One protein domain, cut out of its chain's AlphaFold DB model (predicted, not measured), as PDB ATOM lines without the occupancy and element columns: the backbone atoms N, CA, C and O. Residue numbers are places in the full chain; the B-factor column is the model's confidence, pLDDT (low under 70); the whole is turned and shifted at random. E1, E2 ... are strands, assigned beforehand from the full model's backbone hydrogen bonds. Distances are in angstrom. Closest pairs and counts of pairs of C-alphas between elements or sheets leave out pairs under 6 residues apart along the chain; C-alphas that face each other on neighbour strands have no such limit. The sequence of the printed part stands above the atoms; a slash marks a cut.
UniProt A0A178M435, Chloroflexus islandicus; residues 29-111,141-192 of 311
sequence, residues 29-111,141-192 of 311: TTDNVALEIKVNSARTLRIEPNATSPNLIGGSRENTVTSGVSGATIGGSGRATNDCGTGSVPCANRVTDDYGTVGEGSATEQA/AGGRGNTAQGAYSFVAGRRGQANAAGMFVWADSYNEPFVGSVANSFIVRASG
ATOM      1  N   THR A  29      13.752  -7.625 -25.400       91.75
ATOM      2  CA  THR A  29      13.727  -6.896 -26.670       91.75
ATOM      3  C   THR A  29      13.591  -5.393 -26.405       91.75
ATOM      4  O   THR A  29      13.083  -4.983 -25.361       91.75
ATOM      5  N   THR A  30      14.070  -4.556 -27.329       91.62
ATOM      6  CA  THR A  30      13.912  -3.084 -27.288       91.62
ATOM      7  C   THR A  30      12.862  -2.566 -28.271       91.62
ATOM      8  O   THR A  30      12.529  -1.382 -28.257       91.62
ATOM      9  N   ASP A  31      12.341  -3.442 -29.125       92.25
ATOM     10  CA  ASP A  31      11.287  -3.198 -30.098       92.25
ATOM     11  C   ASP A  31       9.965  -3.863 -29.673       92.25
ATOM     12  O   ASP A  31       9.881  -4.580 -28.675       92.25
ATOM     13  N   ASN A  32       8.893  -3.618 -30.432       90.88
ATOM     14  CA  ASN A  32       7.560  -4.162 -30.150       90.88
ATOM     15  C   ASN A  32       7.424  -5.635 -30.598       90.88
ATOM     16  O   ASN A  32       6.486  -6.004 -31.307       90.88
ATOM     17  N   VAL A  33       8.392  -6.471 -30.216       93.94
ATOM     18  CA  VAL A  33       8.477  -7.900 -30.544       93.94
ATOM     19  C   VAL A  33       8.463  -8.722 -29.258       93.94
ATOM     20  O   VAL A  33       9.110  -8.382 -28.269       93.94
ATOM     21  N   ALA A  34       7.710  -9.823 -29.273       94.62
ATOM     22  CA  ALA A  34       7.566 -10.703 -28.122       94.62
ATOM     23  C   ALA A  34       8.871 -11.436 -27.770       94.62
ATOM     24  O   ALA A  34       9.492 -12.068 -28.628       94.62
ATOM     25  N   LEU A  35       9.228 -11.429 -26.484       95.62
ATOM     26  CA  LEU A  35      10.329 -12.227 -25.949       95.62
ATOM     27  C   LEU A  35       9.859 -13.670 -25.730       95.62
ATOM     28  O   LEU A  35       8.860 -13.903 -25.050       95.62
ATOM     29  N   GLU A  36      10.604 -14.646 -26.251       95.56
ATOM     30  CA  GLU A  36      10.372 -16.070 -25.984       95.56
ATOM     31  C   GLU A  36      11.528 -16.677 -25.188       95.56
ATOM     32  O   GLU A  36      12.650 -16.773 -25.686       95.56
ATOM     33  N   ILE A  37      11.240 -17.169 -23.982       93.62
ATOM     34  CA  ILE A  37      12.157 -18.040 -23.240       93.62
ATOM     35  C   ILE A  37      11.937 -19.473 -23.725       93.62
ATOM     36  O   ILE A  37      10.794 -19.928 -23.869       93.62
ATOM     37  N   LYS A  38      13.036 -20.179 -24.010       92.06
ATOM     38  CA  LYS A  38      13.018 -21.537 -24.563       92.06
ATOM     39  C   LYS A  38      13.822 -22.504 -23.707       92.06
ATOM     40  O   LYS A  38      14.917 -22.182 -23.261       92.06
ATOM     41  N   VAL A  39      13.295 -23.714 -23.542       87.00
ATOM     42  CA  VAL A  39      13.975 -24.857 -22.915       87.00
ATOM     43  C   VAL A  39      13.864 -26.033 -23.877       87.00
ATOM     44  O   VAL A  39      12.790 -26.278 -24.422       87.00
ATOM     45  N   ASN A  40      14.972 -26.734 -24.137       88.81
ATOM     46  CA  ASN A  40      15.040 -27.788 -25.163       88.81
ATOM     47  C   ASN A  40      14.471 -27.329 -26.531       88.81
ATOM     48  O   ASN A  40      13.665 -28.015 -27.156       88.81
ATOM     49  N   SER A  41      14.819 -26.104 -26.947       87.62
ATOM     50  CA  SER A  41      14.318 -25.421 -28.158       87.62
ATOM     51  C   SER A  41      12.798 -25.167 -28.228       87.62
ATOM     52  O   SER A  41      12.333 -24.552 -29.189       87.62
ATOM     53  N   ALA A  42      12.018 -25.556 -27.217       85.25
ATOM     54  CA  ALA A  42      10.586 -25.288 -27.119       85.25
ATOM     55  C   ALA A  42      10.313 -24.011 -26.311       85.25
ATOM     56  O   ALA A  42      10.944 -23.776 -25.284       85.25
ATOM     57  N   ARG A  43       9.351 -23.193 -26.758       89.69
ATOM     58  CA  ARG A  43       8.851 -22.021 -26.020       89.69
ATOM     59  C   ARG A  43       8.195 -22.465 -24.711       89.69
ATOM     60  O   ARG A  43       7.288 -23.289 -24.761       89.69
ATOM     61  N   THR A  44       8.638 -21.903 -23.588       87.38
ATOM     62  CA  THR A  44       8.094 -22.166 -22.239       87.38
ATOM     63  C   THR A  44       7.467 -20.931 -21.598       87.38
ATOM     64  O   THR A  44       6.540 -21.057 -20.802       87.38
ATOM     65  N   LEU A  45       7.941 -19.740 -21.968       92.06
ATOM     66  CA  LEU A  45       7.315 -18.460 -21.656       92.06
ATOM     67  C   LEU A  45       7.377 -17.566 -22.890       92.06
ATOM     68  O   LEU A  45       8.400 -17.511 -23.577       92.06
ATOM     69  N   ARG A  46       6.291 -16.846 -23.145       95.19
ATOM     70  CA  ARG A  46       6.226 -15.754 -24.108       95.19
ATOM     71  C   ARG A  46       5.686 -14.512 -23.419       95.19
ATOM     72  O   ARG A  46       4.646 -14.576 -22.768       95.19
ATOM     73  N   ILE A  47       6.407 -13.409 -23.567       96.12
ATOM     74  CA  ILE A  47       6.014 -12.093 -23.070       96.12
ATOM     75  C   ILE A  47       5.671 -11.259 -24.296       96.12
ATOM     76  O   ILE A  47       6.551 -10.983 -25.110       96.12
ATOM     77  N   GLU A  48       4.399 -10.910 -24.467       95.56
ATOM     78  CA  GLU A  48       3.957 -10.097 -25.603       95.56
ATOM     79  C   GLU A  48       3.853  -8.628 -25.181       95.56
ATOM     80  O   GLU A  48       3.115  -8.332 -24.234       95.56
ATOM     81  N   PRO A  49       4.574  -7.702 -25.838       92.88
ATOM     82  CA  PRO A  49       4.479  -6.283 -25.531       92.88
ATOM     83  C   PRO A  49       3.117  -5.722 -25.953       92.88
ATOM     84  O   PRO A  49       2.527  -6.126 -26.956       92.88
ATOM     85  N   ASN A  50       2.624  -4.771 -25.169       87.94
ATOM     86  CA  ASN A  50       1.383  -4.043 -25.400       87.94
ATOM     87  C   ASN A  50       1.499  -2.683 -24.686       87.94
ATOM     88  O   ASN A  50       2.147  -2.591 -23.643       87.94
ATOM     89  N   ALA A  51       0.899  -1.632 -25.249       84.00
ATOM     90  CA  ALA A  51       1.017  -0.265 -24.735       84.00
ATOM     91  C   ALA A  51       0.351  -0.045 -23.360       84.00
ATOM     92  O   ALA A  51       0.751   0.865 -22.636       84.00
ATOM     93  N   THR A  52      -0.645  -0.862 -22.999       83.75
ATOM     94  CA  THR A  52      -1.380  -0.770 -21.726       83.75
ATOM     95  C   THR A  52      -0.786  -1.694 -20.665       83.75
ATOM     96  O   THR A  52      -0.506  -1.265 -19.549       83.75
ATOM     97  N   SER A  53      -0.619  -2.978 -20.992       85.75
ATOM     98  CA  SER A  53      -0.023  -3.989 -20.108       85.75
ATOM     99  C   SER A  53       0.361  -5.228 -20.924       85.75
ATOM    100  O   SER A  53      -0.479  -5.693 -21.702       85.75
ATOM    101  N   PRO A  54       1.584  -5.776 -20.786       91.75
ATOM    102  CA  PRO A  54       2.021  -6.940 -21.552       91.75
ATOM    103  C   PRO A  54       1.196  -8.189 -21.220       91.75
ATOM    104  O   PRO A  54       0.672  -8.331 -20.115       91.75
ATOM    105  N   ASN A  55       1.137  -9.130 -22.163       92.19
ATOM    106  CA  ASN A  55       0.541 -10.446 -21.923       92.19
ATOM    107  C   ASN A  55       1.621 -11.444 -21.499       92.19
ATOM    108  O   ASN A  55       2.691 -11.513 -22.116       92.19
ATOM    109  N   LEU A  56       1.325 -12.253 -20.481       93.12
ATOM    110  CA  LEU A  56       2.233 -13.270 -19.954       93.12
ATOM    111  C   LEU A  56       1.695 -14.668 -20.282       93.12
ATOM    112  O   LEU A  56       0.720 -15.133 -19.690       93.12
ATOM    113  N   ILE A  57       2.321 -15.334 -21.255       91.81
ATOM    114  CA  ILE A  57       1.861 -16.612 -21.813       91.81
ATOM    115  C   ILE A  57       2.857 -17.714 -21.448       91.81
ATOM    116  O   ILE A  57       3.813 -17.990 -22.180       91.81
ATOM    117  N   GLY A  58       2.639 -18.343 -20.296       87.94
ATOM    118  CA  GLY A  58       3.398 -19.509 -19.859       87.94
ATOM    119  C   GLY A  58       2.939 -20.806 -20.531       87.94
ATOM    120  O   GLY A  58       1.805 -20.938 -20.998       87.94
ATOM    121  N   GLY A  59       3.811 -21.813 -20.502       81.19
ATOM    122  CA  GLY A  59       3.488 -23.187 -20.877       81.19
ATOM    123  C   GLY A  59       3.603 -23.465 -22.369       81.19
ATOM    124  O   GLY A  59       4.626 -23.190 -22.992       81.19
ATOM    125  N   SER A  60       2.566 -24.081 -22.930       78.12
ATOM    126  CA  SER A  60       2.557 -24.565 -24.306       78.12
ATOM    127  C   SER A  60       2.735 -23.446 -25.324       78.12
ATOM    128  O   SER A  60       2.145 -22.368 -25.214       78.12
ATOM    129  N   ARG A  61       3.451 -23.745 -26.413       83.19
ATOM    130  CA  ARG A  61       3.537 -22.843 -27.572       83.19
ATOM    131  C   ARG A  61       2.177 -22.574 -28.244       83.19
ATOM    132  O   ARG A  61       2.052 -21.612 -28.991       83.19
ATOM    133  N   GLU A  62       1.192 -23.428 -27.973       81.25
ATOM    134  CA  GLU A  62      -0.164 -23.367 -28.527       81.25
ATOM    135  C   GLU A  62      -1.116 -22.523 -27.663       81.25
ATOM    136  O   GLU A  62      -2.198 -22.168 -28.120       81.25
ATOM    137  N   ASN A  63      -0.724 -22.177 -26.426       81.94
ATOM    138  CA  ASN A  63      -1.471 -21.211 -25.623       81.94
ATOM    139  C   ASN A  63      -1.488 -19.867 -26.352       81.94
ATOM    140  O   ASN A  63      -0.454 -19.408 -26.855       81.94
ATOM    141  N   THR A  64      -2.666 -19.250 -26.399       85.25
ATOM    142  CA  THR A  64      -2.913 -18.033 -27.178       85.25
ATOM    143  C   THR A  64      -3.623 -16.976 -26.354       85.25
ATOM    144  O   THR A  64      -4.547 -17.249 -25.588       85.25
ATOM    145  N   VAL A  65      -3.212 -15.737 -26.575       85.44
ATOM    146  CA  VAL A  65      -3.987 -14.551 -26.231       85.44
ATOM    147  C   VAL A  65      -4.516 -13.980 -27.546       85.44
ATOM    148  O   VAL A  65      -3.865 -14.080 -28.588       85.44
ATOM    149  N   THR A  66      -5.749 -13.481 -27.543       83.50
ATOM    150  CA  THR A  66      -6.371 -12.953 -28.766       83.50
ATOM    151  C   THR A  66      -5.752 -11.601 -29.132       83.50
ATOM    152  O   THR A  66      -5.410 -10.814 -28.255       83.50
ATOM    153  N   SER A  67      -5.577 -11.331 -30.430       83.69
ATOM    154  CA  SER A  67      -4.968 -10.077 -30.893       83.69
ATOM    155  C   SER A  67      -5.728  -8.857 -30.361       83.69
ATOM    156  O   SER A  67      -6.957  -8.834 -30.405       83.69
ATOM    157  N   GLY A  68      -4.993  -7.855 -29.872       80.94
ATOM    158  CA  GLY A  68      -5.535  -6.639 -29.255       80.94
ATOM    159  C   GLY A  68      -5.651  -6.693 -27.728       80.94
ATOM    160  O   GLY A  68      -5.599  -5.640 -27.102       80.94
ATOM    161  N   VAL A  69      -5.719  -7.886 -27.130       80.56
ATOM    162  CA  VAL A  69      -5.819  -8.064 -25.672       80.56
ATOM    163  C   VAL A  69      -4.552  -7.581 -24.955       80.56
ATOM    164  O   VAL A  69      -3.428  -7.763 -25.439       80.56
ATOM    165  N   SER A  70      -4.754  -6.999 -23.779       84.12
ATOM    166  CA  SER A  70      -3.750  -6.465 -22.864       84.12
ATOM    167  C   SER A  70      -3.888  -7.056 -21.454       84.12
ATOM    168  O   SER A  70      -4.978  -7.403 -20.993       84.12
ATOM    169  N   GLY A  71      -2.762  -7.188 -20.749       79.44
ATOM    170  CA  GLY A  71      -2.708  -7.672 -19.365       79.44
ATOM    171  C   GLY A  71      -3.175  -9.115 -19.141       79.44
ATOM    172  O   GLY A  71      -3.410  -9.495 -17.993       79.44
ATOM    173  N   ALA A  72      -3.335  -9.922 -20.192       83.31
ATOM    174  CA  ALA A  72      -3.765 -11.309 -20.059       83.31
ATOM    175  C   ALA A  72      -2.674 -12.178 -19.425       83.31
ATOM    176  O   ALA A  72      -1.494 -12.083 -19.777       83.31
ATOM    177  N   THR A  73      -3.083 -13.086 -18.538       84.25
ATOM    178  CA  THR A  73      -2.176 -14.040 -17.889       84.25
ATOM    179  C   THR A  73      -2.631 -15.472 -18.137       84.25
ATOM    180  O   THR A  73      -3.739 -15.866 -17.773       84.25
ATOM    181  N   ILE A  74      -1.745 -16.279 -18.718       83.69
ATOM    182  CA  ILE A  74      -1.859 -17.738 -18.754       83.69
ATOM    183  C   ILE A  74      -0.695 -18.277 -17.927       83.69
ATOM    184  O   ILE A  74       0.448 -18.261 -18.385       83.69
ATOM    185  N   GLY A  75      -0.981 -18.737 -16.705       75.06
ATOM    186  CA  GLY A  75       0.046 -19.130 -15.731       75.06
ATOM    187  C   GLY A  75       0.936 -20.289 -16.195       75.06
ATOM    188  O   GLY A  75       2.093 -20.384 -15.790       75.06
ATOM    189  N   GLY A  76       0.446 -21.138 -17.104       73.12
ATOM    190  CA  GLY A  76       1.265 -22.173 -17.720       73.12
ATOM    191  C   GLY A  76       0.495 -23.188 -18.558       73.12
ATOM    192  O   GLY A  76      -0.655 -22.982 -18.955       73.12
ATOM    193  N   SER A  77       1.129 -24.355 -18.717       69.50
ATOM    194  CA  SER A  77       0.472 -25.608 -19.102       69.50
ATOM    195  C   SER A  77      -0.106 -25.642 -20.540       69.50
ATOM    196  O   SER A  77       0.298 -24.831 -21.370       69.50
ATOM    197  N   GLY A  78      -0.969 -26.602 -20.891       62.16
ATOM    198  CA  GLY A  78      -1.589 -26.755 -22.230       62.16
ATOM    199  C   GLY A  78      -0.815 -27.661 -23.214       62.16
ATOM    200  O   GLY A  78       0.331 -28.029 -22.961       62.16
ATOM    201  N   ARG A  79      -1.414 -28.054 -24.357       62.50
ATOM    202  CA  ARG A  79      -0.814 -29.022 -25.317       62.50
ATOM    203  C   ARG A  79      -1.353 -28.900 -26.754       62.50
ATOM    204  O   ARG A  79      -2.499 -28.523 -26.962       62.50
ATOM    205  N   ALA A  80      -0.535 -29.299 -27.735       61.91
ATOM    206  CA  ALA A  80      -0.867 -29.273 -29.169       61.91
ATOM    207  C   ALA A  80      -1.776 -30.403 -29.662       61.91
ATOM    208  O   ALA A  80      -2.416 -30.263 -30.702       61.91
ATOM    209  N   THR A  81      -1.829 -31.531 -28.952       57.38
ATOM    210  CA  THR A  81      -2.703 -32.633 -29.355       57.38
ATOM    211  C   THR A  81      -4.160 -32.310 -29.037       57.38
ATOM    212  O   THR A  81      -4.479 -31.468 -28.193       57.38
ATOM    213  N   ASN A  82      -5.045 -33.006 -29.733       58.72
ATOM    214  CA  ASN A  82      -6.481 -32.778 -29.776       58.72
ATOM    215  C   ASN A  82      -7.284 -33.646 -28.788       58.72
ATOM    216  O   ASN A  82      -8.497 -33.771 -28.907       58.72
ATOM    217  N   ASP A  83      -6.633 -34.224 -27.776       53.47
ATOM    218  CA  ASP A  83      -7.228 -35.233 -26.884       53.47
ATOM    219  C   ASP A  83      -8.198 -34.644 -25.828       53.47
ATOM    220  O   ASP A  83      -8.429 -35.254 -24.777       53.47
ATOM    221  N   CYS A  84      -8.681 -33.408 -26.014       52.28
ATOM    222  CA  CYS A  84      -9.382 -32.597 -25.001       52.28
ATOM    223  C   CYS A  84     -10.877 -32.888 -24.821       52.28
ATOM    224  O   CYS A  84     -11.545 -32.230 -24.022       52.28
ATOM    225  N   GLY A  85     -11.390 -33.891 -25.522       50.19
ATOM    226  CA  GLY A  85     -12.787 -34.299 -25.520       50.19
ATOM    227  C   GLY A  85     -13.121 -34.957 -26.852       50.19
ATOM    228  O   GLY A  85     -12.239 -35.456 -27.547       50.19
ATOM    229  N   THR A  86     -14.393 -34.933 -27.228       40.22
ATOM    230  CA  THR A  86     -14.836 -35.301 -28.573       40.22
ATOM    231  C   THR A  86     -14.604 -34.134 -29.540       40.22
ATOM    232  O   THR A  86     -15.259 -33.099 -29.449       40.22
ATOM    233  N   GLY A  87     -13.668 -34.299 -30.479       51.06
ATOM    234  CA  GLY A  87     -13.399 -33.340 -31.560       51.06
ATOM    235  C   GLY A  87     -11.946 -32.861 -31.627       51.06
ATOM    236  O   GLY A  87     -11.247 -32.792 -30.622       51.06
ATOM    237  N   SER A  88     -11.491 -32.513 -32.835       53.62
ATOM    238  CA  SER A  88     -10.080 -32.240 -33.152       53.62
ATOM    239  C   SER A  88      -9.567 -30.856 -32.707       53.62
ATOM    240  O   SER A  88      -8.944 -30.151 -33.497       53.62
ATOM    241  N   VAL A  89      -9.833 -30.441 -31.467       53.34
ATOM    242  CA  VAL A  89      -9.458 -29.112 -30.948       53.34
ATOM    243  C   VAL A  89      -8.205 -29.209 -30.065       53.34
ATOM    244  O   VAL A  89      -8.223 -29.989 -29.109       53.34
ATOM    245  N   PRO A  90      -7.132 -28.433 -30.334       54.44
ATOM    246  CA  PRO A  90      -5.937 -28.408 -29.495       54.44
ATOM    247  C   PRO A  90      -6.242 -28.059 -28.040       54.44
ATOM    248  O   PRO A  90      -7.086 -27.217 -27.735       54.44
ATOM    249  N   CYS A  91      -5.488 -28.664 -27.135       61.88
ATOM    250  CA  CYS A  91      -5.580 -28.461 -25.695       61.88
ATOM    251  C   CYS A  91      -4.887 -27.182 -25.194       61.88
ATOM    252  O   CYS A  91      -4.185 -27.201 -24.178       61.88
ATOM    253  N   ALA A  92      -5.059 -26.083 -25.921       71.94
ATOM    254  CA  ALA A  92      -4.531 -24.775 -25.573       71.94
ATOM    255  C   ALA A  92      -5.427 -24.061 -24.554       71.94
ATOM    256  O   ALA A  92      -6.654 -24.129 -24.635       71.94
ATOM    257  N   ASN A  93      -4.808 -23.313 -23.642       75.44
ATOM    258  CA  ASN A  93      -5.508 -22.280 -22.885       75.44
ATOM    259  C   ASN A  93      -5.655 -21.029 -23.762       75.44
ATOM    260  O   ASN A  93      -4.733 -20.683 -24.513       75.44
ATOM    261  N   ARG A  94      -6.801 -20.347 -23.656       79.00
ATOM    262  CA  ARG A  94      -7.070 -19.116 -24.407       79.00
ATOM    263  C   ARG A  94      -7.709 -18.035 -23.541       79.00
ATOM    264  O   ARG A  94      -8.720 -18.278 -22.882       79.00
ATOM    265  N   VAL A  95      -7.150 -16.831 -23.636       78.56
ATOM    266  CA  VAL A  95      -7.762 -15.584 -23.156       78.56
ATOM    267  C   VAL A  95      -8.213 -14.765 -24.368       78.56
ATOM    268  O   VAL A  95      -7.475 -14.641 -25.357       78.56
ATOM    269  N   THR A  96      -9.441 -14.248 -24.337       75.38
ATOM    270  CA  THR A  96     -10.000 -13.434 -25.434       75.38
ATOM    271  C   THR A  96     -10.158 -11.956 -25.110       75.38
ATOM    272  O   THR A  96     -10.328 -11.183 -26.046       75.38
ATOM    273  N   ASP A  97     -10.026 -11.568 -23.839       68.50
ATOM    274  CA  ASP A  97     -10.427 -10.253 -23.333       68.50
ATOM    275  C   ASP A  97      -9.413  -9.697 -22.320       68.50
ATOM    276  O   ASP A  97      -8.671 -10.453 -21.684       68.50
ATOM    277  N   ASP A  98      -9.381  -8.368 -22.181       70.62
ATOM    278  CA  ASP A  98      -8.420  -7.653 -21.333       70.62
ATOM    279  C   ASP A  98      -8.438  -8.136 -19.875       70.62
ATOM    280  O   ASP A  98      -9.492  -8.355 -19.262       70.62
ATOM    281  N   TYR A  99      -7.235  -8.285 -19.313       72.19
ATOM    282  CA  TYR A  99      -6.975  -8.751 -17.943       72.19
ATOM    283  C   TYR A  99      -7.503 -10.162 -17.612       72.19
ATOM    284  O   TYR A  99      -7.433 -10.595 -16.457       72.19
ATOM    285  N   GLY A 100      -8.008 -10.910 -18.599       65.88
ATOM    286  CA  GLY A 100      -8.472 -12.282 -18.408       65.88
ATOM    287  C   GLY A 100      -7.345 -13.200 -17.926       65.88
ATOM    288  O   GLY A 100      -6.222 -13.162 -18.439       65.88
ATOM    289  N   THR A 101      -7.642 -14.034 -16.926       72.88
ATOM    290  CA  THR A 101      -6.638 -14.898 -16.287       72.88
ATOM    291  C   THR A 101      -7.040 -16.371 -16.317       72.88
ATOM    292  O   THR A 101      -8.086 -16.763 -15.796       72.88
ATOM    293  N   VAL A 102      -6.149 -17.204 -16.861       74.25
ATOM    294  CA  VAL A 102      -6.160 -18.663 -16.686       74.25
ATOM    295  C   VAL A 102      -5.059 -19.014 -15.691       74.25
ATOM    296  O   VAL A 102      -3.876 -18.954 -16.028       74.25
ATOM    297  N   GLY A 103      -5.458 -19.361 -14.462       62.00
ATOM    298  CA  GLY A 103      -4.524 -19.654 -13.368       62.00
ATOM    299  C   GLY A 103      -3.609 -20.838 -13.690       62.00
ATOM    300  O   GLY A 103      -2.398 -20.675 -13.762       62.00
ATOM    301  N   GLU A 104      -4.199 -22.005 -13.964       55.31
ATOM    302  CA  GLU A 104      -3.507 -23.199 -14.468       55.31
ATOM    303  C   GLU A 104      -4.440 -24.054 -15.360       55.31
ATOM    304  O   GLU A 104      -5.649 -23.819 -15.429       55.31
ATOM    305  N   GLY A 105      -3.875 -25.068 -16.035       49.41
ATOM    306  CA  GLY A 105      -4.627 -26.162 -16.671       49.41
ATOM    307  C   GLY A 105      -3.946 -26.777 -17.901       49.41
ATOM    308  O   GLY A 105      -3.650 -26.066 -18.857       49.41
ATOM    309  N   SER A 106      -3.718 -28.096 -17.920       42.78
ATOM    310  CA  SER A 106      -3.081 -28.809 -19.042       42.78
ATOM    311  C   SER A 106      -4.003 -29.750 -19.799       42.78
ATOM    312  O   SER A 106      -5.035 -30.190 -19.308       42.78
ATOM    313  N   ALA A 107      -3.512 -30.234 -20.934       41.94
ATOM    314  CA  ALA A 107      -3.607 -31.664 -21.202       41.94
ATOM    315  C   ALA A 107      -2.230 -32.313 -20.980       41.94
ATOM    316  O   ALA A 107      -1.306 -31.931 -21.681       41.94
ATOM    317  N   THR A 108      -2.119 -33.251 -20.027       44.72
ATOM    318  CA  THR A 108      -1.001 -34.190 -19.729       44.72
ATOM    319  C   THR A 108       0.339 -33.984 -20.482       44.72
ATOM    320  O   THR A 108       0.400 -34.099 -21.703       44.72
ATOM    321  N   GLU A 109       1.511 -33.774 -19.870       38.84
ATOM    322  CA  GLU A 109       1.958 -33.688 -18.462       38.84
ATOM    323  C   GLU A 109       3.398 -33.070 -18.466       38.84
ATOM    324  O   GLU A 109       3.871 -32.712 -19.543       38.84
ATOM    325  N   GLN A 110       4.203 -32.885 -17.406       31.91
ATOM    326  CA  GLN A 110       4.170 -33.228 -15.967       31.91
ATOM    327  C   GLN A 110       4.365 -31.966 -15.093       31.91
ATOM    328  O   GLN A 110       4.454 -30.858 -15.616       31.91
ATOM    329  N   ALA A 111       4.457 -32.125 -13.764       32.69
ATOM    330  CA  ALA A 111       4.747 -31.041 -12.820       32.69
ATOM    331  C   ALA A 111       5.958 -31.345 -11.920       32.69
ATOM    332  O   ALA A 111       6.018 -32.414 -11.313       32.69
ATOM    333  N   ALA A 141      -1.897 -31.398 -12.805       43.31
ATOM    334  CA  ALA A 141      -2.249 -30.367 -11.838       43.31
ATOM    335  C   ALA A 141      -2.884 -29.155 -12.562       43.31
ATOM    336  O   ALA A 141      -2.540 -28.849 -13.707       43.31
ATOM    337  N   GLY A 142      -3.850 -28.506 -11.907       48.59
ATOM    338  CA  GLY A 142      -4.444 -27.246 -12.370       48.59
ATOM    339  C   GLY A 142      -5.687 -27.337 -13.271       48.59
ATOM    340  O   GLY A 142      -6.374 -26.334 -13.440       48.59
ATOM    341  N   GLY A 143      -6.045 -28.511 -13.809       58.53
ATOM    342  CA  GLY A 143      -7.258 -28.685 -14.630       58.53
ATOM    343  C   GLY A 143      -7.004 -28.734 -16.144       58.53
ATOM    344  O   GLY A 143      -5.908 -29.112 -16.548       58.53
ATOM    345  N   ARG A 144      -8.009 -28.453 -16.997       64.12
ATOM    346  CA  ARG A 144      -7.938 -28.681 -18.464       64.12
ATOM    347  C   ARG A 144      -9.010 -27.954 -19.288       64.12
ATOM    348  O   ARG A 144     -10.197 -28.201 -19.085       64.12
ATOM    349  N   GLY A 145      -8.599 -27.218 -20.327       67.44
ATOM    350  CA  GLY A 145      -9.487 -26.748 -21.404       67.44
ATOM    351  C   GLY A 145     -10.446 -25.633 -20.987       67.44
ATOM    352  O   GLY A 145     -11.649 -25.750 -21.218       67.44
ATOM    353  N   ASN A 146      -9.908 -24.600 -20.338       75.31
ATOM    354  CA  ASN A 146     -10.656 -23.454 -19.823       75.31
ATOM    355  C   ASN A 146     -10.643 -22.273 -20.805       75.31
ATOM    356  O   ASN A 146      -9.686 -22.108 -21.564       75.31
ATOM    357  N   THR A 147     -11.670 -21.423 -20.734       78.62
ATOM    358  CA  THR A 147     -11.805 -20.232 -21.589       78.62
ATOM    359  C   THR A 147     -12.277 -19.027 -20.777       78.62
ATOM    360  O   THR A 147     -13.330 -19.089 -20.144       78.62
ATOM    361  N   ALA A 148     -11.531 -17.921 -20.827       80.44
ATOM    362  CA  ALA A 148     -11.892 -16.651 -20.194       80.44
ATOM    363  C   ALA A 148     -12.209 -15.595 -21.270       80.44
ATOM    364  O   ALA A 148     -11.299 -15.163 -21.985       80.44
ATOM    365  N   GLN A 149     -13.494 -15.233 -21.386       77.94
ATOM    366  CA  GLN A 149     -14.040 -14.226 -22.319       77.94
ATOM    367  C   GLN A 149     -14.744 -13.051 -21.622       77.94
ATOM    368  O   GLN A 149     -15.253 -12.136 -22.257       77.94
ATOM    369  N   GLY A 150     -14.840 -13.071 -20.295       70.00
ATOM    370  CA  GLY A 150     -15.241 -11.892 -19.545       70.00
ATOM    371  C   GLY A 150     -14.046 -10.973 -19.329       70.00
ATOM    372  O   GLY A 150     -13.020 -11.428 -18.815       70.00
ATOM    373  N   ALA A 151     -14.196  -9.676 -19.598       72.88
ATOM    374  CA  ALA A 151     -13.296  -8.677 -19.027       72.88
ATOM    375  C   ALA A 151     -13.233  -8.863 -17.498       72.88
ATOM    376  O   ALA A 151     -14.271  -9.035 -16.849       72.88
ATOM    377  N   TYR A 152     -12.029  -8.871 -16.922       76.06
ATOM    378  CA  TYR A 152     -11.805  -9.148 -15.492       76.06
ATOM    379  C   TYR A 152     -12.307 -10.528 -15.003       76.06
ATOM    380  O   TYR A 152     -12.660 -10.673 -13.833       76.06
ATOM    381  N   SER A 153     -12.381 -11.543 -15.876       80.50
ATOM    382  CA  SER A 153     -12.813 -12.898 -15.490       80.50
ATOM    383  C   SER A 153     -11.670 -13.842 -15.095       80.50
ATOM    384  O   SER A 153     -10.524 -13.708 -15.537       80.50
ATOM    385  N   PHE A 154     -12.014 -14.837 -14.275       81.75
ATOM    386  CA  PHE A 154     -11.119 -15.886 -13.792       81.75
ATOM    387  C   PHE A 154     -11.746 -17.275 -13.966       81.75
ATOM    388  O   PHE A 154     -12.899 -17.500 -13.581       81.75
ATOM    389  N   VAL A 155     -10.968 -18.234 -14.476       81.69
ATOM    390  CA  VAL A 155     -11.400 -19.632 -14.633       81.69
ATOM    391  C   VAL A 155     -10.349 -20.607 -14.112       81.69
ATOM    392  O   VAL A 155      -9.172 -20.513 -14.466       81.69
ATOM    393  N   ALA A 156     -10.796 -21.592 -13.331       81.69
ATOM    394  CA  ALA A 156      -9.982 -22.697 -12.838       81.69
ATOM    395  C   ALA A 156     -10.681 -24.057 -13.008       81.69
ATOM    396  O   ALA A 156     -11.912 -24.158 -12.982       81.69
ATOM    397  N   GLY A 157      -9.880 -25.124 -13.119       77.69
ATOM    398  CA  GLY A 157     -10.376 -26.500 -13.146       77.69
ATOM    399  C   GLY A 157     -10.573 -27.068 -14.555       77.69
ATOM    400  O   GLY A 157      -9.751 -26.804 -15.433       77.69
ATOM    401  N   ARG A 158     -11.581 -27.918 -14.796       74.88
ATOM    402  CA  ARG A 158     -11.770 -28.594 -16.098       74.88
ATOM    403  C   ARG A 158     -13.011 -28.108 -16.845       74.88
ATOM    404  O   ARG A 158     -14.131 -28.234 -16.359       74.88
ATOM    405  N   ARG A 159     -12.798 -27.678 -18.094       80.69
ATOM    406  CA  ARG A 159     -13.832 -27.298 -19.074       80.69
ATOM    407  C   ARG A 159     -14.696 -26.112 -18.615       80.69
ATOM    408  O   ARG A 159     -15.839 -25.985 -19.050       80.69
ATOM    409  N   GLY A 160     -14.162 -25.242 -17.756       85.56
ATOM    410  CA  GLY A 160     -14.833 -24.017 -17.317       85.56
ATOM    411  C   GLY A 160     -14.815 -22.930 -18.396       85.56
ATOM    412  O   GLY A 160     -13.832 -22.785 -19.125       85.56
ATOM    413  N   GLN A 161     -15.891 -22.152 -18.500       87.75
ATOM    414  CA  GLN A 161     -15.993 -21.017 -19.422       87.75
ATOM    415  C   GLN A 161     -16.601 -19.806 -18.712       87.75
ATOM    416  O   GLN A 161     -17.758 -19.867 -18.290       87.75
ATOM    417  N   ALA A 162     -15.839 -18.718 -18.592       86.25
ATOM    418  CA  ALA A 162     -16.334 -17.438 -18.094       86.25
ATOM    419  C   ALA A 162     -16.621 -16.502 -19.267       86.25
ATOM    420  O   ALA A 162     -15.705 -15.858 -19.773       86.25
ATOM    421  N   ASN A 163     -17.881 -16.421 -19.693       85.69
ATOM    422  CA  ASN A 163     -18.274 -15.680 -20.897       85.69
ATOM    423  C   ASN A 163     -18.925 -14.316 -20.581       85.69
ATOM    424  O   ASN A 163     -19.611 -13.746 -21.424       85.69
ATOM    425  N   ALA A 164     -18.757 -13.806 -19.355       85.56
ATOM    426  CA  ALA A 164     -19.297 -12.523 -18.912       85.56
ATOM    427  C   ALA A 164     -18.325 -11.800 -17.966       85.56
ATOM    428  O   ALA A 164     -17.573 -12.438 -17.227       85.56
ATOM    429  N   ALA A 165     -18.342 -10.464 -17.992       82.38
ATOM    430  CA  ALA A 165     -17.410  -9.633 -17.230       82.38
ATOM    431  C   ALA A 165     -17.514  -9.851 -15.708       82.38
ATOM    432  O   ALA A 165     -18.604 -10.089 -15.184       82.38
ATOM    433  N   GLY A 166     -16.381  -9.772 -15.003       81.44
ATOM    434  CA  GLY A 166     -16.302  -9.923 -13.543       81.44
ATOM    435  C   GLY A 166     -16.672 -11.314 -13.007       81.44
ATOM    436  O   GLY A 166     -17.009 -11.445 -11.832       81.44
ATOM    437  N   MET A 167     -16.677 -12.345 -13.858       88.12
ATOM    438  CA  MET A 167     -17.071 -13.704 -13.476       88.12
ATOM    439  C   MET A 167     -15.908 -14.549 -12.941       88.12
ATOM    440  O   MET A 167     -14.823 -14.577 -13.522       88.12
ATOM    441  N   PHE A 168     -16.197 -15.353 -11.916       88.38
ATOM    442  CA  PHE A 168     -15.329 -16.411 -11.402       88.38
ATOM    443  C   PHE A 168     -15.959 -17.790 -11.673       88.38
ATOM    444  O   PHE A 168     -17.100 -18.039 -11.282       88.38
ATOM    445  N   VAL A 169     -15.224 -18.705 -12.316       90.75
ATOM    446  CA  VAL A 169     -15.695 -20.070 -12.642       90.75
ATOM    447  C   VAL A 169     -14.741 -21.118 -12.086       90.75
ATOM    448  O   VAL A 169     -13.561 -21.140 -12.436       90.75
ATOM    449  N   TRP A 170     -15.251 -22.002 -11.228       91.25
ATOM    450  CA  TRP A 170     -14.491 -23.118 -10.655       91.25
ATOM    451  C   TRP A 170     -15.155 -24.441 -11.053       91.25
ATOM    452  O   TRP A 170     -16.285 -24.715 -10.648       91.25
ATOM    453  N   ALA A 171     -14.471 -25.262 -11.854       88.50
ATOM    454  CA  ALA A 171     -15.025 -26.504 -12.398       88.50
ATOM    455  C   ALA A 171     -14.227 -27.745 -11.960       88.50
ATOM    456  O   ALA A 171     -13.044 -27.875 -12.258       88.50
ATOM    457  N   ASP A 172     -14.873 -28.694 -11.288       84.25
ATOM    458  CA  ASP A 172     -14.275 -29.987 -10.931       84.25
ATOM    459  C   ASP A 172     -13.806 -30.830 -12.139       84.25
ATOM    460  O   ASP A 172     -13.935 -30.453 -13.303       84.25
ATOM    461  N   SER A 173     -13.281 -32.026 -11.857       77.31
ATOM    462  CA  SER A 173     -12.695 -32.958 -12.829       77.31
ATOM    463  C   SER A 173     -13.662 -33.548 -13.870       77.31
ATOM    464  O   SER A 173     -13.204 -34.309 -14.738       77.31
ATOM    465  N   TYR A 174     -14.957 -33.217 -13.828       81.88
ATOM    466  CA  TYR A 174     -15.961 -33.704 -14.774       81.88
ATOM    467  C   TYR A 174     -15.692 -33.172 -16.197       81.88
ATOM    468  O   TYR A 174     -15.259 -32.037 -16.389       81.88
ATOM    469  N   ASN A 175     -15.887 -34.001 -17.230       79.81
ATOM    470  CA  ASN A 175     -15.377 -33.705 -18.582       79.81
ATOM    471  C   ASN A 175     -16.300 -32.837 -19.465       79.81
ATOM    472  O   ASN A 175     -16.029 -32.652 -20.653       79.81
ATOM    473  N   GLU A 176     -17.358 -32.264 -18.899       82.75
ATOM    474  CA  GLU A 176     -18.326 -31.465 -19.654       82.75
ATOM    475  C   GLU A 176     -18.116 -29.955 -19.489       82.75
ATOM    476  O   GLU A 176     -17.637 -29.529 -18.432       82.75
ATOM    477  N   PRO A 177     -18.469 -29.131 -20.498       83.69
ATOM    478  CA  PRO A 177     -18.442 -27.677 -20.383       83.69
ATOM    479  C   PRO A 177     -19.219 -27.183 -19.157       83.69
ATOM    480  O   PRO A 177     -20.380 -27.538 -18.965       83.69
ATOM    481  N   PHE A 178     -18.588 -26.346 -18.336       90.44
ATOM    482  CA  PHE A 178     -19.246 -25.609 -17.259       90.44
ATOM    483  C   PHE A 178     -19.267 -24.130 -17.635       90.44
ATOM    484  O   PHE A 178     -18.257 -23.435 -17.520       90.44
ATOM    485  N   VAL A 179     -20.400 -23.690 -18.181       92.44
ATOM    486  CA  VAL A 179     -20.526 -22.407 -18.879       92.44
ATOM    487  C   VAL A 179     -21.226 -21.385 -17.994       92.44
ATOM    488  O   VAL A 179     -22.365 -21.600 -17.587       92.44
ATOM    489  N   GLY A 180     -20.561 -20.262 -17.734       92.44
ATOM    490  CA  GLY A 180     -21.143 -19.107 -17.066       92.44
ATOM    491  C   GLY A 180     -21.341 -17.930 -18.018       92.44
ATOM    492  O   GLY A 180     -20.463 -17.604 -18.817       92.44
ATOM    493  N   SER A 181     -22.500 -17.277 -17.914       94.31
ATOM    494  CA  SER A 181     -22.937 -16.181 -18.797       94.31
ATOM    495  C   SER A 181     -23.511 -14.953 -18.065       94.31
ATOM    496  O   SER A 181     -23.967 -14.015 -18.712       94.31
ATOM    497  N   VAL A 182     -23.488 -14.929 -16.727       96.62
ATOM    498  CA  VAL A 182     -24.028 -13.835 -15.897       96.62
ATOM    499  C   VAL A 182     -22.891 -12.952 -15.379       96.62
ATOM    500  O   VAL A 182     -22.029 -13.433 -14.651       96.62
ATOM    501  N   ALA A 183     -22.873 -11.664 -15.724       93.56
ATOM    502  CA  ALA A 183     -21.830 -10.745 -15.257       93.56
ATOM    503  C   ALA A 183     -21.776 -10.647 -13.716       93.56
ATOM    504  O   ALA A 183     -22.802 -10.773 -13.048       93.56
ATOM    505  N   ASN A 184     -20.584 -10.398 -13.165       94.62
ATOM    506  CA  ASN A 184     -20.317 -10.241 -11.728       94.62
ATOM    507  C   ASN A 184     -20.792 -11.427 -10.859       94.62
ATOM    508  O   ASN A 184     -21.297 -11.230  -9.754       94.62
ATOM    509  N   SER A 185     -20.656 -12.661 -11.357       96.62
ATOM    510  CA  SER A 185     -21.098 -13.876 -10.659       96.62
ATOM    511  C   SER A 185     -19.951 -14.837 -10.331       96.62
ATOM    512  O   SER A 185     -18.925 -14.878 -11.009       96.62
ATOM    513  N   PHE A 186     -20.143 -15.643  -9.286       96.38
ATOM    514  CA  PHE A 186     -19.268 -16.760  -8.939       96.38
ATOM    515  C   PHE A 186     -20.050 -18.063  -9.104       96.38
ATOM    516  O   PHE A 186     -21.075 -18.252  -8.448       96.38
ATOM    517  N   ILE A 187     -19.581 -18.952  -9.982       95.19
ATOM    518  CA  ILE A 187     -20.198 -20.263 -10.210       95.19
ATOM    519  C   ILE A 187     -19.206 -21.397  -9.941       95.19
ATOM    520  O   ILE A 187     -18.032 -21.341 -10.317       95.19
ATOM    521  N   VAL A 188     -19.701 -22.452  -9.292       94.94
ATOM    522  CA  VAL A 188     -18.898 -23.592  -8.836       94.94
ATOM    523  C   VAL A 188     -19.577 -24.899  -9.232       94.94
ATOM    524  O   VAL A 188     -20.733 -25.126  -8.883       94.94
ATOM    525  N   ARG A 189     -18.841 -25.791  -9.902       93.06
ATOM    526  CA  ARG A 189     -19.193 -27.210 -10.034       93.06
ATOM    527  C   ARG A 189     -18.230 -28.018  -9.177       93.06
ATOM    528  O   ARG A 189     -17.057 -28.131  -9.518       93.06
ATOM    529  N   ALA A 190     -18.734 -28.565  -8.075       90.81
ATOM    530  CA  ALA A 190     -17.974 -29.382  -7.135       90.81
ATOM    531  C   ALA A 190     -18.771 -30.647  -6.778       90.81
ATOM    532  O   ALA A 190     -19.442 -30.707  -5.752       90.81
ATOM    533  N   SER A 191     -18.706 -31.672  -7.630       87.44
ATOM    534  CA  SER A 191     -19.460 -32.931  -7.475       87.44
ATOM    535  C   SER A 191     -19.095 -33.712  -6.205       87.44
ATOM    536  O   SER A 191     -19.862 -34.558  -5.761       87.44
ATOM    537  N   GLY A 192     -17.925 -33.432  -5.619       85.62
ATOM    538  CA  GLY A 192     -17.494 -33.963  -4.322       85.62
ATOM    539  C   GLY A 192     -17.875 -33.099  -3.112       85.62
ATOM    540  O   GLY A 192     -17.459 -33.437  -2.010       85.62
TER     541      GLY A 192
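AT A GLANCE: This is residues 29 to 111 and 141 to 192 of the 311 residues of a protein of Chloroflexus islandicus (UniProt A0A178M435). With little regular structure, the chain winds in stacked turns: antiparallel meander E1 E2 E3, each strand beside the one before, is at one end, and parallel sheets E4 E6 E8 and E5 E7 make two sides of the turns at the other. Between them, residues 59 to 111 and 141 to 153 hold no named element. The printed part has 135 residues, no named helix and eight strands, E1 to E8 in order; it is all strand, though these hold only 35 residues. It is compact, radius of gyration of the C-alphas 14.6 A, spanning 48 by 32 by 25 A.

IN THESE COORDINATES: E1 is residues 35 to 39, 13.5 A, from C-alpha 35 at (10.329, -12.227, -25.949); E2 42 to 48, 16.6 A; E3 55 to 58. E4 is 154 to 158, 12.9 A; E5 160 to 162; E6 168 to 171; E7 178 to 180; E8 186 to 189, ending at (-19.193, -27.210, -10.034).

HOW THE PARTS SIT: Hairpin E1 and E2 has N 37 and O 45 at 2.9 A; hairpin E2 and E3, N 46 and O 57, 2.9 A. E3 and E4 are apart. Parallel pairs have N 156 and O 169 at 2.9 A, N 187 and O 168 at 2.9 A, and N 161 and O 178 at 2.9 A. The closest C-alphas of E5 and E6, Gly 160 and Ala 171, are 5.5 A apart.

THE WHOLE: The farthest C-alphas, Thr 30 and Gly 192, are 49.7 A apart. Residues 112 to 140 are not printed; C-alphas 111 and 141 are 7.1 A apart. Of the links printed whole, none is long. Confidence is under 70 for 31 residues, among them 77 to 91 and 103 to 111.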